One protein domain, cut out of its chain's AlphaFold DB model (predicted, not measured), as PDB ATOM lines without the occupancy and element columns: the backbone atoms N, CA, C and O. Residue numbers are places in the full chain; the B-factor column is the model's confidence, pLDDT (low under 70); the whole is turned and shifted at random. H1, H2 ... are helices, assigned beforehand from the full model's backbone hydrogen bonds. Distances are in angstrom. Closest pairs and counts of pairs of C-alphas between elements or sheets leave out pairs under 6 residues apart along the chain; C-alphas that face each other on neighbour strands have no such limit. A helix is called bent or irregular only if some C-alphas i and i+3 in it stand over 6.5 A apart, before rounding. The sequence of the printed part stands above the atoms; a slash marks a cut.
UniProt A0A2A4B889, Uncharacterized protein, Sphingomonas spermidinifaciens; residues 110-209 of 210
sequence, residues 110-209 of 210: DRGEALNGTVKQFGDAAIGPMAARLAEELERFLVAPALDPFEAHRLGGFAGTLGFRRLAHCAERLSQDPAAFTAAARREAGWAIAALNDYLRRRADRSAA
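AT A GLANCE: This is residues 110 to 209 of the 210 residues of an uncharacterized protein of Sphingomonas spermidinifaciens (UniProt A0A2A4B889). One long helix, H5, runs nearly the whole length of an elongated up-and-down bundle of four helices, H2, H3, H4 and H5, each running against the one before it. H2 packs along H5, the side-by-side hairpin of H3 and H4 packs on the early part of H5 through H4, and H1 lies obliquely beside the later half of H5. The printed part has 100 residues with five named helices, H1 to H5 in chain order, and no named strand, and its class is all helix. It is compact, with a radius of gyration of the C-alphas of 13.4 A and spans of 46 by 24 by 21 A.

IN THESE COORDINATES: H5, residues 178 to 207, is the longest helix at 39.9 A and ends at C-alpha 207 (-13.838, 9.941, 1.896). It has a kink of 32 degrees near residue 185 and is irregular, with C-alphas 180 and 183 7.5 A apart. H2, residues 124 to 143, measures 28.6 A and is only just irregular, with C-alphas 126 and 129 6.6 A apart. H3, residues 149 to 161, measures 18.6 A and begins at C-alpha 149 (-27.384, -24.174, -5.815). H4, residues 165 to 174, measures 13.9 A. H1, residues 110 to 122, measures 19.0 A and begins at C-alpha 110 (-8.022, -8.245, -16.323).

HOW THE PARTS SIT: H5 touches H2 at a steep tilt of 38 degrees, opposite ways, and the closest C-alphas are those of Ala 135 and Ile 193, 5.3 A apart. With residues 180 to 192 alone, H5 touches H4, their closest C-alphas being those of Cys 170 and Ala 185 at 5.0 A. These two form a hairpin at 36 degrees, only just steep, and run opposite ways. H3 and H4 form a hairpin at a shallow tilt of 9 degrees, opposite ways, with the C-alphas of Gly 156 and Ala 168 closest at 3.9 A. H2 and H3, also a hairpin, only just touch, with 3 pairs of C-alphas within 8 A; the closest, those of Leu 134 and Phe 158, are 7.1 A apart. H3 and H5 are near each other, while H2 and H4 are apart. H1 is close to H2 but not clearly touching it, the C-alphas of Val 119 and Ile 127 being closest at 6.0 A. Every O i to N i+4 pair is within hydrogen-bond range in H3 and H4, against 6 of 9 in H1, 14 of 16 in H2 and 24 of 26 in H5.

THE WHOLE: The two C-alphas farthest apart, those of Ala 179 and Ala 209, are 46.5 A apart. The printed part has no cut, and its four links are tight. The mean pLDDT of the printed part is 84.4, and residues 110 to 114 and 116 to 117 are under 70.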
ATOM      1  N   ASP A 110      -6.578  -8.432 -16.089       46.28
ATOM      2  CA  ASP A 110      -8.022  -8.245 -16.323       46.28
ATOM      3  C   ASP A 110      -8.853  -8.159 -15.021       46.28
ATOM      4  O   ASP A 110      -9.935  -7.569 -14.989       46.28
ATOM      5  N   ARG A 111      -8.359  -8.734 -13.915       51.38
ATOM      6  CA  ARG A 111      -9.104  -8.873 -12.644       51.38
ATOM      7  C   ARG A 111      -9.259  -7.566 -11.857       51.38
ATOM      8  O   ARG A 111     -10.213  -7.449 -11.096       51.38
ATOM      9  N   GLY A 112      -8.355  -6.598 -12.027       47.03
ATOM     10  CA  GLY A 112      -8.447  -5.275 -11.389       47.03
ATOM     11  C   GLY A 112      -9.161  -4.224 -12.246       47.03
ATOM     12  O   GLY A 112      -9.653  -3.220 -11.730       47.03
ATOM     13  N   GLU A 113      -9.242  -4.443 -13.560       54.88
ATOM     14  CA  GLU A 113      -9.862  -3.499 -14.494       54.88
ATOM     15  C   GLU A 113     -11.391  -3.565 -14.471       54.88
ATOM     16  O   GLU A 113     -12.051  -2.539 -14.646       54.88
ATOM     17  N   ALA A 114     -11.964  -4.737 -14.190       59.50
ATOM     18  CA  ALA A 114     -13.405  -4.945 -14.280       59.50
ATOM     19  C   ALA A 114     -14.203  -4.156 -13.223       59.50
ATOM     20  O   ALA A 114     -15.138  -3.443 -13.582       59.50
ATOM     21  N   LEU A 115     -13.782  -4.181 -11.950       70.62
ATOM     22  CA  LEU A 115     -14.422  -3.388 -10.889       70.62
ATOM     23  C   LEU A 115     -14.282  -1.882 -11.155       70.62
ATOM     24  O   LEU A 115     -15.230  -1.123 -10.970       70.62
ATOM     25  N   ASN A 116     -13.124  -1.446 -11.660       69.88
ATOM     26  CA  ASN A 116     -12.903  -0.052 -12.046       69.88
ATOM     27  C   ASN A 116     -13.803   0.377 -13.216       69.88
ATOM     28  O   ASN A 116     -14.268   1.516 -13.237       69.88
ATOM     29  N   GLY A 117     -14.062  -0.513 -14.177       68.56
ATOM     30  CA  GLY A 117     -15.030  -0.288 -15.251       68.56
ATOM     31  C   GLY A 117     -16.445  -0.087 -14.707       68.56
ATOM     32  O   GLY A 117     -17.094   0.905 -15.041       68.56
ATOM     33  N   THR A 118     -16.884  -0.958 -13.797       71.50
ATOM     34  CA  THR A 118     -18.200  -0.854 -13.154       71.50
ATOM     35  C   THR A 118     -18.330   0.430 -12.322       71.50
ATOM     36  O   THR A 118     -19.329   1.139 -12.441       71.50
ATOM     37  N   VAL A 119     -17.306   0.800 -11.544       75.44
ATOM     38  CA  VAL A 119     -17.280   2.066 -10.784       75.44
ATOM     39  C   VAL A 119     -17.350   3.279 -11.711       75.44
ATOM     40  O   VAL A 119     -18.074   4.225 -11.415       75.44
ATOM     41  N   LYS A 120     -16.643   3.267 -12.848       73.25
ATOM     42  CA  LYS A 120     -16.722   4.357 -13.837       73.25
ATOM     43  C   LYS A 120     -18.118   4.498 -14.441       73.25
ATOM     44  O   LYS A 120     -18.535   5.616 -14.715       73.25
ATOM     45  N   GLN A 121     -18.813   3.384 -14.663       77.56
ATOM     46  CA  GLN A 121     -20.130   3.379 -15.296       77.56
ATOM     47  C   GLN A 121     -21.252   3.805 -14.340       77.56
ATOM     48  O   GLN A 121     -22.137   4.552 -14.745       77.56
ATOM     49  N   PHE A 122     -21.230   3.329 -13.092       80.75
ATOM     50  CA  PHE A 122     -22.342   3.505 -12.146       80.75
ATOM     51  C   PHE A 122     -22.030   4.457 -10.983       80.75
ATOM     52  O   PHE A 122     -22.928   4.831 -10.232       80.75
ATOM     53  N   GLY A 123     -20.773   4.870 -10.841       83.12
ATOM     54  CA  GLY A 123     -20.314   5.738  -9.765       83.12
ATOM     55  C   GLY A 123     -20.000   4.992  -8.466       83.12
ATOM     56  O   GLY A 123     -20.548   3.935  -8.150       83.12
ATOM     57  N   ASP A 124     -19.102   5.579  -7.674       85.69
ATOM     58  CA  ASP A 124     -18.621   5.000  -6.414       85.69
ATOM     59  C   ASP A 124     -19.730   4.866  -5.355       85.69
ATOM     60  O   ASP A 124     -19.762   3.884  -4.617       85.69
ATOM     61  N   ALA A 125     -20.685   5.801  -5.320       85.69
ATOM     62  CA  ALA A 125     -21.793   5.782  -4.363       85.69
ATOM     63  C   ALA A 125     -22.703   4.551  -4.523       85.69
ATOM     64  O   ALA A 125     -23.182   4.011  -3.527       85.69
ATOM     65  N   ALA A 126     -22.904   4.084  -5.759       85.25
ATOM     66  CA  ALA A 126     -23.694   2.891  -6.050       85.25
ATOM     67  C   ALA A 126     -22.885   1.603  -5.830       85.25
ATOM     68  O   ALA A 126     -23.393   0.630  -5.272       85.25
ATOM     69  N   ILE A 127     -21.611   1.598  -6.239       88.38
ATOM     70  CA  ILE A 127     -20.775   0.391  -6.208       88.38
ATOM     71  C   ILE A 127     -20.193   0.103  -4.825       88.38
ATOM     72  O   ILE A 127     -20.064  -1.064  -4.466       88.38
ATOM     73  N   GLY A 128     -19.904   1.121  -4.015       88.94
ATOM     74  CA  GLY A 128     -19.343   0.963  -2.671       88.94
ATOM     75  C   GLY A 128     -20.111  -0.030  -1.785       88.94
ATOM     76  O   GLY A 128     -19.513  -1.005  -1.326       88.94
ATOM     77  N   PRO A 129     -21.428   0.160  -1.568       91.19
ATOM     78  CA  PRO A 129     -22.243  -0.765  -0.776       91.19
ATOM     79  C   PRO A 129     -22.326  -2.175  -1.379       91.19
ATOM     80  O   PRO A 129     -22.285  -3.166  -0.654       91.19
ATOM     81  N   MET A 130     -22.400  -2.277  -2.710       90.25
ATOM     82  CA  MET A 130     -22.420  -3.564  -3.411       90.25
ATOM     83  C   MET A 130     -21.102  -4.323  -3.233       90.25
ATOM     84  O   MET A 130     -21.107  -5.517  -2.953       90.25
ATOM     85  N   ALA A 131     -19.972  -3.628  -3.348       89.69
ATOM     86  CA  ALA A 131     -18.648  -4.195  -3.142       89.69
ATOM     87  C   ALA A 131     -18.462  -4.709  -1.705       89.69
ATOM     88  O   ALA A 131     -17.960  -5.816  -1.523       89.69
ATOM     89  N   ALA A 132     -18.913  -3.947  -0.701       92.25
ATOM     90  CA  ALA A 132     -18.875  -4.367   0.701       92.25
ATOM     91  C   ALA A 132     -19.714  -5.631   0.936       92.25
ATOM     92  O   ALA A 132     -19.210  -6.626   1.452       92.25
ATOM     93  N   ARG A 133     -20.961  -5.637   0.453       93.38
ATOM     94  CA  ARG A 133     -21.846  -6.796   0.584       93.38
ATOM     95  C   ARG A 133     -21.290  -8.037  -0.122       93.38
ATOM     96  O   ARG A 133     -21.390  -9.136   0.419       93.38
ATOM     97  N   LEU A 134     -20.715  -7.892  -1.320       92.69
ATOM     98  CA  LEU A 134     -20.107  -9.030  -2.013       92.69
ATOM     99  C   LEU A 134     -18.905  -9.574  -1.228       92.69
ATOM    100  O   LEU A 134     -18.749 -10.789  -1.148       92.69
ATOM    101  N   ALA A 135     -18.079  -8.709  -0.629       89.50
ATOM    102  CA  ALA A 135     -16.952  -9.149   0.191       89.50
ATOM    103  C   ALA A 135     -17.429 -10.012   1.372       89.50
ATOM    104  O   ALA A 135     -16.940 -11.126   1.544       89.50
ATOM    105  N   GLU A 136     -18.457  -9.563   2.095       92.25
ATOM    106  CA  GLU A 136     -19.066 -10.321   3.198       92.25
ATOM    107  C   GLU A 136     -19.676 -11.657   2.736       92.25
ATOM    108  O   GLU A 136     -19.534 -12.686   3.400       92.25
ATOM    109  N   GLU A 137     -20.370 -11.671   1.591       92.12
ATOM    110  CA  GLU A 137     -20.927 -12.902   1.011       92.12
ATOM    111  C   GLU A 137     -19.823 -13.905   0.636       92.12
ATOM    112  O   GLU A 137     -19.970 -15.106   0.879       92.12
ATOM    113  N   LEU A 138     -18.694 -13.424   0.111       90.69
ATOM    114  CA  LEU A 138     -17.555 -14.268  -0.246       90.69
ATOM    115  C   LEU A 138     -16.798 -14.788   0.977       90.69
ATOM    116  O   LEU A 138     -16.393 -15.950   0.984       90.69
ATOM    117  N   GLU A 139     -16.626 -13.976   2.017       89.44
ATOM    118  CA  GLU A 139     -16.011 -14.415   3.274       89.44
ATOM    119  C   GLU A 139     -16.836 -15.524   3.930       89.44
ATOM    120  O   GLU A 139     -16.282 -16.559   4.316       89.44
ATOM    121  N   ARG A 140     -18.169 -15.375   3.957       89.94
ATOM    122  CA  ARG A 140     -19.075 -16.441   4.409       89.94
ATOM    123  C   ARG A 140     -18.948 -17.696   3.552       89.94
ATOM    124  O   ARG A 140     -18.876 -18.795   4.096       89.94
ATOM    125  N   PHE A 141     -18.869 -17.549   2.233       91.19
ATOM    126  CA  PHE A 141     -18.683 -18.686   1.332       91.19
ATOM    127  C   PHE A 141     -17.371 -19.449   1.591       91.19
ATOM    128  O   PHE A 141     -17.355 -20.680   1.537       91.19
ATOM    129  N   LEU A 142     -16.271 -18.755   1.903       86.50
ATOM    130  CA  LEU A 142     -14.983 -19.408   2.159       86.50
ATOM    131  C   LEU A 142     -15.002 -20.327   3.386       86.50
ATOM    132  O   LEU A 142     -14.277 -21.325   3.399       86.50
ATOM    133  N   VAL A 143     -15.821 -20.007   4.390       88.94
ATOM    134  CA  VAL A 143     -15.939 -20.791   5.630       88.94
ATOM    135  C   VAL A 143     -17.130 -21.751   5.632       88.94
ATOM    136  O   VAL A 143     -17.146 -22.698   6.417       88.94
ATOM    137  N   ALA A 144     -18.115 -21.548   4.753       86.94
ATOM    138  CA  ALA A 144     -19.277 -22.419   4.642       86.94
ATOM    139  C   ALA A 144     -18.885 -23.810   4.106       86.94
ATOM    140  O   ALA A 144     -18.111 -23.902   3.147       86.94
ATOM    141  N   PRO A 145     -19.432 -24.910   4.663       81.19
ATOM    142  CA  PRO A 145     -19.115 -26.266   4.212       81.19
ATOM    143  C   PRO A 145     -19.538 -26.509   2.757       81.19
ATOM    144  O   PRO A 145     -18.812 -27.170   2.017       81.19
ATOM    145  N   ALA A 146     -20.659 -25.920   2.337       86.19
ATOM    146  CA  ALA A 146     -21.147 -25.876   0.965       86.19
ATOM    147  C   ALA A 146     -22.092 -24.673   0.797       86.19
ATOM    148  O   ALA A 146     -22.620 -24.171   1.789       86.19
ATOM    149  N   LEU A 147     -22.302 -24.238  -0.447       88.38
ATOM    150  CA  LEU A 147     -23.437 -23.387  -0.815       88.38
ATOM    151  C   LEU A 147     -24.523 -24.261  -1.417       88.38
ATOM    152  O   LEU A 147     -24.212 -25.225  -2.127       88.38
ATOM    153  N   ASP A 148     -25.779 -23.897  -1.186       91.56
ATOM    154  CA  ASP A 148     -26.851 -24.463  -1.992       91.56
ATOM    155  C   ASP A 148     -26.786 -23.919  -3.444       91.56
ATOM    156  O   ASP A 148     -26.150 -22.888  -3.714       91.56
ATOM    157  N   PRO A 149     -27.412 -24.604  -4.419       91.06
ATOM    158  CA  PRO A 149     -27.384 -24.174  -5.815       91.06
ATOM    159  C   PRO A 149     -27.933 -22.763  -6.059       91.06
ATOM    160  O   PRO A 149     -27.441 -22.053  -6.937       91.06
ATOM    161  N   PHE A 150     -28.938 -22.339  -5.295       92.25
ATOM    162  CA  PHE A 150     -29.546 -21.022  -5.451       92.25
ATOM    163  C   PHE A 150     -28.610 -19.918  -4.945       92.25
ATOM    164  O   PHE A 150     -28.427 -18.899  -5.616       92.25
ATOM    165  N   GLU A 151     -27.956 -20.134  -3.807       92.38
ATOM    166  CA  GLU A 151     -26.924 -19.253  -3.270       92.38
ATOM    167  C   GLU A 151     -25.725 -19.144  -4.208       92.38
ATOM    168  O   GLU A 151     -25.241 -18.035  -4.449       92.38
ATOM    169  N   ALA A 152     -25.281 -20.263  -4.785       92.81
ATOM    170  CA  ALA A 152     -24.212 -20.281  -5.777       92.81
ATOM    171  C   ALA A 152     -24.590 -19.482  -7.038       92.81
ATOM    172  O   ALA A 152     -23.804 -18.653  -7.506       92.81
ATOM    173  N   HIS A 153     -25.815 -19.644  -7.546       90.00
ATOM    174  CA  HIS A 153     -26.306 -18.872  -8.691       90.00
ATOM    175  C   HIS A 153     -26.398 -17.369  -8.379       90.00
ATOM    176  O   HIS A 153     -25.923 -16.538  -9.159       90.00
ATOM    177  N   ARG A 154     -26.939 -17.006  -7.205       93.19
ATOM    178  CA  ARG A 154     -27.016 -15.609  -6.742       93.19
ATOM    179  C   ARG A 154     -25.627 -14.984  -6.628       93.19
ATOM    180  O   ARG A 154     -25.425 -13.864  -7.098       93.19
ATOM    181  N   LEU A 155     -24.675 -15.710  -6.041       92.81
ATOM    182  CA  LEU A 155     -23.285 -15.275  -5.931       92.81
ATOM    183  C   LEU A 155     -22.676 -15.030  -7.316       92.81
ATOM    184  O   LEU A 155     -21.985 -14.032  -7.518       92.81
ATOM    185  N   GLY A 156     -22.977 -15.908  -8.276       89.12
ATOM    186  CA  GLY A 156     -22.539 -15.770  -9.659       89.12
ATOM    187  C   GLY A 156     -23.049 -14.493 -10.321       89.12
ATOM    188  O   GLY A 156     -22.254 -13.723 -10.865       89.12
ATOM    189  N   GLY A 157     -24.350 -14.219 -10.202       86.38
ATOM    190  CA  GLY A 157     -24.950 -12.980 -10.700       86.38
ATOM    191  C   GLY A 157     -24.314 -11.740 -10.073       86.38
ATOM    192  O   GLY A 157     -23.900 -10.824 -10.784       86.38
ATOM    193  N   PHE A 158     -24.147 -11.743  -8.749       88.94
ATOM    194  CA  PHE A 158     -23.600 -10.599  -8.025       88.94
ATOM    195  C   PHE A 158     -22.131 -10.321  -8.380       88.94
ATOM    196  O   PHE A 158     -21.753  -9.183  -8.680       88.94
ATOM    197  N   ALA A 159     -21.311 -11.373  -8.433       89.50
ATOM    198  CA  ALA A 159     -19.929 -11.300  -8.896       89.50
ATOM    199  C   ALA A 159     -19.842 -10.795 -10.345       89.50
ATOM    200  O   ALA A 159     -18.981  -9.971 -10.661       89.50
ATOM    201  N   GLY A 160     -20.751 -11.246 -11.215       85.88
ATOM    202  CA  GLY A 160     -20.838 -10.822 -12.611       85.88
ATOM    203  C   GLY A 160     -21.118  -9.328 -12.760       85.88
ATOM    204  O   GLY A 160     -20.418  -8.653 -13.517       85.88
ATOM    205  N   THR A 161     -22.068  -8.789 -11.988       85.06
ATOM    206  CA  THR A 161     -22.391  -7.351 -11.971       85.06
ATOM    207  C   THR A 161     -21.185  -6.488 -11.597       85.06
ATOM    208  O   THR A 161     -20.964  -5.432 -12.187       85.06
ATOM    209  N   LEU A 162     -20.365  -6.951 -10.652       84.69
ATOM    210  CA  LEU A 162     -19.155  -6.248 -10.218       84.69
ATOM    211  C   LEU A 162     -17.919  -6.557 -11.081       84.69
ATOM    212  O   LEU A 162     -16.814  -6.120 -10.767       84.69
ATOM    213  N   GLY A 163     -18.103  -7.277 -12.191       82.69
ATOM    214  CA  GLY A 163     -17.058  -7.526 -13.179       82.69
ATOM    215  C   GLY A 163     -16.154  -8.724 -12.870       82.69
ATOM    216  O   GLY A 163     -15.242  -9.020 -13.644       82.69
ATOM    217  N   PHE A 164     -16.412  -9.483 -11.804       83.38
ATOM    218  CA  PHE A 164     -15.649 -10.682 -11.451       83.38
ATOM    219  C   PHE A 164     -16.069 -11.892 -12.301       83.38
ATOM    220  O   PHE A 164     -16.546 -12.902 -11.788       83.38
ATOM    221  N   ARG A 165     -15.872 -11.817 -13.623       85.25
ATOM    222  CA  ARG A 165     -16.379 -12.803 -14.601       85.25
ATOM    223  C   ARG A 165     -15.971 -14.251 -14.313       85.25
ATOM    224  O   ARG A 165     -16.768 -15.159 -14.509       85.25
ATOM    225  N   ARG A 166     -14.739 -14.480 -13.847       83.56
ATOM    226  CA  ARG A 166     -14.247 -15.836 -13.532       83.56
ATOM    227  C   ARG A 166     -14.920 -16.410 -12.289       83.56
ATOM    228  O   ARG A 166     -15.345 -17.556 -12.319       83.56
ATOM    229  N   LEU A 167     -15.078 -15.599 -11.243       86.12
ATOM    230  CA  LEU A 167     -15.855 -15.973 -10.063       86.12
ATOM    231  C   LEU A 167     -17.318 -16.226 -10.437       86.12
ATOM    232  O   LEU A 167     -17.864 -17.243 -10.028       86.12
ATOM    233  N   ALA A 168     -17.912 -15.355 -11.257       88.56
ATOM    234  CA  ALA A 168     -19.278 -15.509 -11.745       88.56
ATOM    235  C   ALA A 168     -19.476 -16.853 -12.456       88.56
ATOM    236  O   ALA A 168     -20.351 -17.631 -12.086       88.56
ATOM    237  N   HIS A 169     -18.584 -17.166 -13.398       89.50
ATOM    238  CA  HIS A 169     -18.581 -18.440 -14.108       89.50
ATOM    239  C   HIS A 169     -18.390 -19.633 -13.162       89.50
ATOM    240  O   HIS A 169     -19.122 -20.616 -13.243       89.50
ATOM    241  N   CYS A 170     -17.427 -19.566 -12.238       87.75
ATOM    242  CA  CYS A 170     -17.210 -20.647 -11.279       87.75
ATOM    243  C   CYS A 170     -18.411 -20.855 -10.351       87.75
ATOM    244  O   CYS A 170     -18.711 -22.000 -10.037       87.75
ATOM    245  N   ALA A 171     -19.094 -19.791  -9.928       90.69
ATOM    246  CA  ALA A 171     -20.267 -19.862  -9.062       90.69
ATOM    247  C   ALA A 171     -21.512 -20.391  -9.804       90.69
ATOM    248  O   ALA A 171     -22.256 -21.199  -9.258       90.69
ATOM    249  N   GLU A 172     -21.688 -20.039 -11.079       91.56
ATOM    250  CA  GLU A 172     -22.715 -20.645 -11.938       91.56
ATOM    251  C   GLU A 172     -22.463 -22.145 -12.156       91.56
ATOM    252  O   GLU A 172     -23.374 -22.966 -12.095       91.56
ATOM    253  N   ARG A 173     -21.205 -22.547 -12.364       92.19
ATOM    254  CA  ARG A 173     -20.859 -23.971 -12.470       92.19
ATOM    255  C   ARG A 173     -20.990 -24.694 -11.132       92.19
ATOM    256  O   ARG A 173     -21.412 -25.847 -11.111       92.19
ATOM    257  N   LEU A 174     -20.703 -24.009 -10.026       91.19
ATOM    258  CA  LEU A 174     -20.907 -24.518  -8.671       91.19
ATOM    259  C   LEU A 174     -22.379 -24.863  -8.408       91.19
ATOM    260  O   LEU A 174     -22.634 -25.862  -7.745       91.19
ATOM    261  N   SER A 175     -23.338 -24.104  -8.956       90.88
ATOM    262  CA  SER A 175     -24.766 -24.423  -8.802       90.88
ATOM    263  C   SER A 175     -25.202 -25.678  -9.567       90.88
ATOM    264  O   SER A 175     -26.282 -26.201  -9.310       90.88
ATOM    265  N   GLN A 176     -24.399 -26.145 -10.524       92.31
ATOM    266  CA  GLN A 176     -24.689 -27.318 -11.355       92.31
ATOM    267  C   GLN A 176     -23.939 -28.561 -10.861       92.31
ATOM    268  O   GLN A 176     -24.509 -29.646 -10.816       92.31
ATOM    269  N   ASP A 177     -22.668 -28.398 -10.489       92.62
ATOM    270  CA  ASP A 177     -21.798 -29.470  -9.998       92.62
ATOM    271  C   ASP A 177     -20.897 -28.950  -8.858       92.62
ATOM    272  O   ASP A 177     -19.767 -28.489  -9.090       92.62
ATOM    273  N   PRO A 178     -21.386 -29.010  -7.602       91.44
ATOM    274  CA  PRO A 178     -20.633 -28.532  -6.448       91.44
ATOM    275  C   PRO A 178     -19.288 -29.244  -6.265       91.44
ATOM    276  O   PRO A 178     -18.293 -28.603  -5.912       91.44
ATOM    277  N   ALA A 179     -19.228 -30.553  -6.520       89.81
ATOM    278  CA  ALA A 179     -18.040 -31.365  -6.263       89.81
ATOM    279  C   ALA A 179     -16.870 -30.961  -7.171       89.81
ATOM    280  O   ALA A 179     -15.739 -30.826  -6.697       89.81
ATOM    281  N   ALA A 180     -17.139 -30.700  -8.452       88.50
ATOM    282  CA  ALA A 180     -16.102 -30.311  -9.406       88.50
ATOM    283  C   ALA A 180     -15.634 -28.853  -9.236       88.50
ATOM    284  O   ALA A 180     -14.460 -28.547  -9.467       88.50
ATOM    285  N   PHE A 181     -16.525 -27.940  -8.828       89.50
ATOM    286  CA  PHE A 181     -16.248 -26.497  -8.892       89.50
ATOM    287  C   PHE A 181     -15.977 -25.812  -7.550       89.50
ATOM    288  O   PHE A 181     -15.442 -24.700  -7.564       89.50
ATOM    289  N   THR A 182     -16.221 -26.454  -6.399       87.06
ATOM    290  CA  THR A 182     -16.000 -25.834  -5.070       87.06
ATOM    291  C   THR A 182     -14.586 -25.275  -4.910       87.06
ATOM    292  O   THR A 182     -14.409 -24.113  -4.542       87.06
ATOM    293  N   ALA A 183     -13.559 -26.063  -5.241       83.12
ATOM    294  CA  ALA A 183     -12.173 -25.621  -5.098       83.12
ATOM    295  C   ALA A 183     -11.834 -24.438  -6.025       83.12
ATOM    296  O   ALA A 183     -11.075 -23.549  -5.641       83.12
ATOM    297  N   ALA A 184     -12.389 -24.412  -7.240       82.00
ATOM    298  CA  ALA A 184     -12.188 -23.313  -8.180       82.00
ATOM    299  C   ALA A 184     -12.904 -22.040  -7.719       82.00
ATOM    300  O   ALA A 184     -12.268 -20.991  -7.628       82.00
ATOM    301  N   ALA A 185     -14.179 -22.150  -7.345       84.00
ATOM    302  CA  ALA A 185     -14.974 -21.038  -6.843       84.00
ATOM    303  C   ALA A 185     -14.346 -20.409  -5.591       84.00
ATOM    304  O   ALA A 185     -14.226 -19.188  -5.527       84.00
ATOM    305  N   ARG A 186     -13.849 -21.213  -4.638       85.75
ATOM    306  CA  ARG A 186     -13.165 -20.692  -3.438       85.75
ATOM    307  C   ARG A 186     -11.863 -19.960  -3.758       85.75
ATOM    308  O   ARG A 186     -11.587 -18.919  -3.166       85.75
ATOM    309  N   ARG A 187     -11.066 -20.457  -4.711       82.88
ATOM    310  CA  ARG A 187      -9.864 -19.731  -5.162       82.88
ATOM    311  C   ARG A 187     -10.228 -18.374  -5.754       82.88
ATOM    312  O   ARG A 187      -9.610 -17.378  -5.395       82.88
ATOM    313  N   GLU A 188     -11.219 -18.328  -6.642       84.00
ATOM    314  CA  GLU A 188     -11.663 -17.071  -7.256       84.00
ATOM    315  C   GLU A 188     -12.305 -16.124  -6.226       84.00
ATOM    316  O   GLU A 188     -12.081 -14.917  -6.299       84.00
ATOM    317  N   ALA A 189     -13.014 -16.653  -5.224       84.44
ATOM    318  CA  ALA A 189     -13.563 -15.875  -4.114       84.44
ATOM    319  C   ALA A 189     -12.462 -15.192  -3.291       84.44
ATOM    320  O   ALA A 189     -12.557 -13.996  -3.026       84.44
ATOM    321  N   GLY A 190     -11.375 -15.904  -2.964       81.19
ATOM    322  CA  GLY A 190     -10.224 -15.316  -2.268       81.19
ATOM    323  C   GLY A 190      -9.592 -14.149  -3.036       81.19
ATOM    324  O   GLY A 190      -9.250 -13.124  -2.446       81.19
ATOM    325  N   TRP A 191      -9.500 -14.261  -4.365       80.00
ATOM    326  CA  TRP A 191      -9.018 -13.163  -5.209       80.00
ATOM    327  C   TRP A 191      -9.978 -11.975  -5.240       80.00
ATOM    328  O   TRP A 191      -9.536 -10.830  -5.136       80.00
ATOM    329  N   ALA A 192     -11.278 -12.236  -5.375       81.19
ATOM    330  CA  ALA A 192     -12.292 -11.190  -5.383       81.19
ATOM    331  C   ALA A 192     -12.316 -10.422  -4.052       81.19
ATOM    332  O   ALA A 192     -12.325  -9.195  -4.080       81.19
ATOM    333  N   ILE A 193     -12.205 -11.105  -2.906       82.88
ATOM    334  CA  ILE A 193     -12.098 -10.463  -1.583       82.88
ATOM    335  C   ILE A 193     -10.893  -9.521  -1.525       82.88
ATOM    336  O   ILE A 193     -11.030  -8.373  -1.110       82.88
ATOM    337  N   ALA A 194      -9.715  -9.962  -1.980       80.56
ATOM    338  CA  ALA A 194      -8.523  -9.113  -1.976       80.56
ATOM    339  C   ALA A 194      -8.722  -7.831  -2.808       80.56
ATOM    340  O   ALA A 194      -8.372  -6.740  -2.355       80.56
ATOM    341  N   ALA A 195      -9.325  -7.950  -3.996       79.62
ATOM    342  CA  ALA A 195      -9.613  -6.814  -4.868       79.62
ATOM    343  C   ALA A 195     -10.674  -5.867  -4.276       79.62
ATOM    344  O   ALA A 195     -10.511  -4.645  -4.325       79.62
ATOM    345  N   LEU A 196     -11.739  -6.421  -3.690       83.31
ATOM    346  CA  LEU A 196     -12.799  -5.665  -3.021       83.31
ATOM    347  C   LEU A 196     -12.248  -4.901  -1.812       83.31
ATOM    348  O   LEU A 196     -12.498  -3.705  -1.687       83.31
ATOM    349  N   ASN A 197     -11.427  -5.541  -0.980       82.94
ATOM    350  CA  ASN A 197     -10.818  -4.911   0.192       82.94
ATOM    351  C   ASN A 197      -9.847  -3.782  -0.185       82.94
ATOM    352  O   ASN A 197      -9.805  -2.753   0.491       82.94
ATOM    353  N   ASP A 198      -9.086  -3.934  -1.270       81.56
ATOM    354  CA  ASP A 198      -8.243  -2.857  -1.810       81.56
ATOM    355  C   ASP A 198      -9.084  -1.679  -2.339       81.56
ATOM    356  O   ASP A 198      -8.776  -0.510  -2.088       81.56
ATOM    357  N   TYR A 199     -10.187  -1.959  -3.037       83.38
ATOM    358  CA  TYR A 199     -11.128  -0.927  -3.475       83.38
ATOM    359  C   TYR A 199     -11.772  -0.180  -2.295       83.38
ATOM    360  O   TYR A 199     -11.726   1.052  -2.263       83.38
ATOM    361  N   LEU A 200     -12.316  -0.906  -1.315       86.06
ATOM    362  CA  LEU A 200     -12.994  -0.340  -0.144       86.06
ATOM    363  C   LEU A 200     -12.048   0.504   0.712       86.06
ATOM    364  O   LEU A 200     -12.432   1.579   1.166       86.06
ATOM    365  N   ARG A 201     -10.790   0.074   0.864       85.62
ATOM    366  CA  ARG A 201      -9.755   0.860   1.546       85.62
ATOM    367  C   ARG A 201      -9.485   2.180   0.832       85.62
ATOM    368  O   ARG A 201      -9.589   3.233   1.446       85.62
ATOM    369  N   ARG A 202      -9.238   2.141  -0.484       83.94
ATOM    370  CA  ARG A 202      -9.023   3.364  -1.281       83.94
ATOM    371  C   ARG A 202     -10.230   4.295  -1.259       83.94
ATOM    372  O   ARG A 202     -10.068   5.503  -1.385       83.94
ATOM    373  N   ARG A 203     -11.438   3.739  -1.175       86.38
ATOM    374  CA  ARG A 203     -12.670   4.513  -1.029       86.38
ATOM    375  C   ARG A 203     -12.710   5.231   0.318       86.38
ATOM    376  O   ARG A 203     -12.933   6.434   0.325       86.38
ATOM    377  N   ALA A 204     -12.429   4.527   1.414       85.88
ATOM    378  CA  ALA A 204     -12.347   5.127   2.744       85.88
ATOM    379  C   ALA A 204     -11.282   6.235   2.812       85.88
ATOM    380  O   ALA A 204     -11.559   7.309   3.338       85.88
ATOM    381  N   ASP A 205     -10.113   6.013   2.202       85.62
ATOM    382  CA  ASP A 205      -9.038   7.011   2.140       85.62
ATOM    383  C   ASP A 205      -9.463   8.287   1.388       85.62
ATOM    384  O   ASP A 205      -9.078   9.383   1.785       85.62
ATOM    385  N   ARG A 206     -10.269   8.167   0.317       86.94
ATOM    386  CA  ARG A 206     -10.829   9.328  -0.401       86.94
ATOM    387  C   ARG A 206     -11.862  10.067   0.442       86.94
ATOM    388  O   ARG A 206     -11.773  11.277   0.568       86.94
ATOM    389  N   SER A 207     -12.792   9.340   1.059       85.56
ATOM    390  CA  SER A 207     -13.838   9.941   1.896       85.56
ATOM    391  C   SER A 207     -13.306  10.628   3.155       85.56
ATOM    392  O   SER A 207     -14.010  11.449   3.720       85.56
ATOM    393  N   ALA A 208     -12.101  10.282   3.618       82.81
ATOM    394  CA  ALA A 208     -11.442  10.959   4.735       82.81
ATOM    395  C   ALA A 208     -10.652  12.214   4.316       82.81
ATOM    396  O   ALA A 208     -10.181  12.950   5.183       82.81
ATOM    397  N   ALA A 209     -10.441  12.413   3.013       78.56
ATOM    398  CA  ALA A 209      -9.721  13.556   2.457       78.56
ATOM    399  C   ALA A 209     -10.651  14.699   2.007       78.56
ATOM    400  O   ALA A 209     -10.157  15.811   1.810       78.56
TER     401      ALA A 209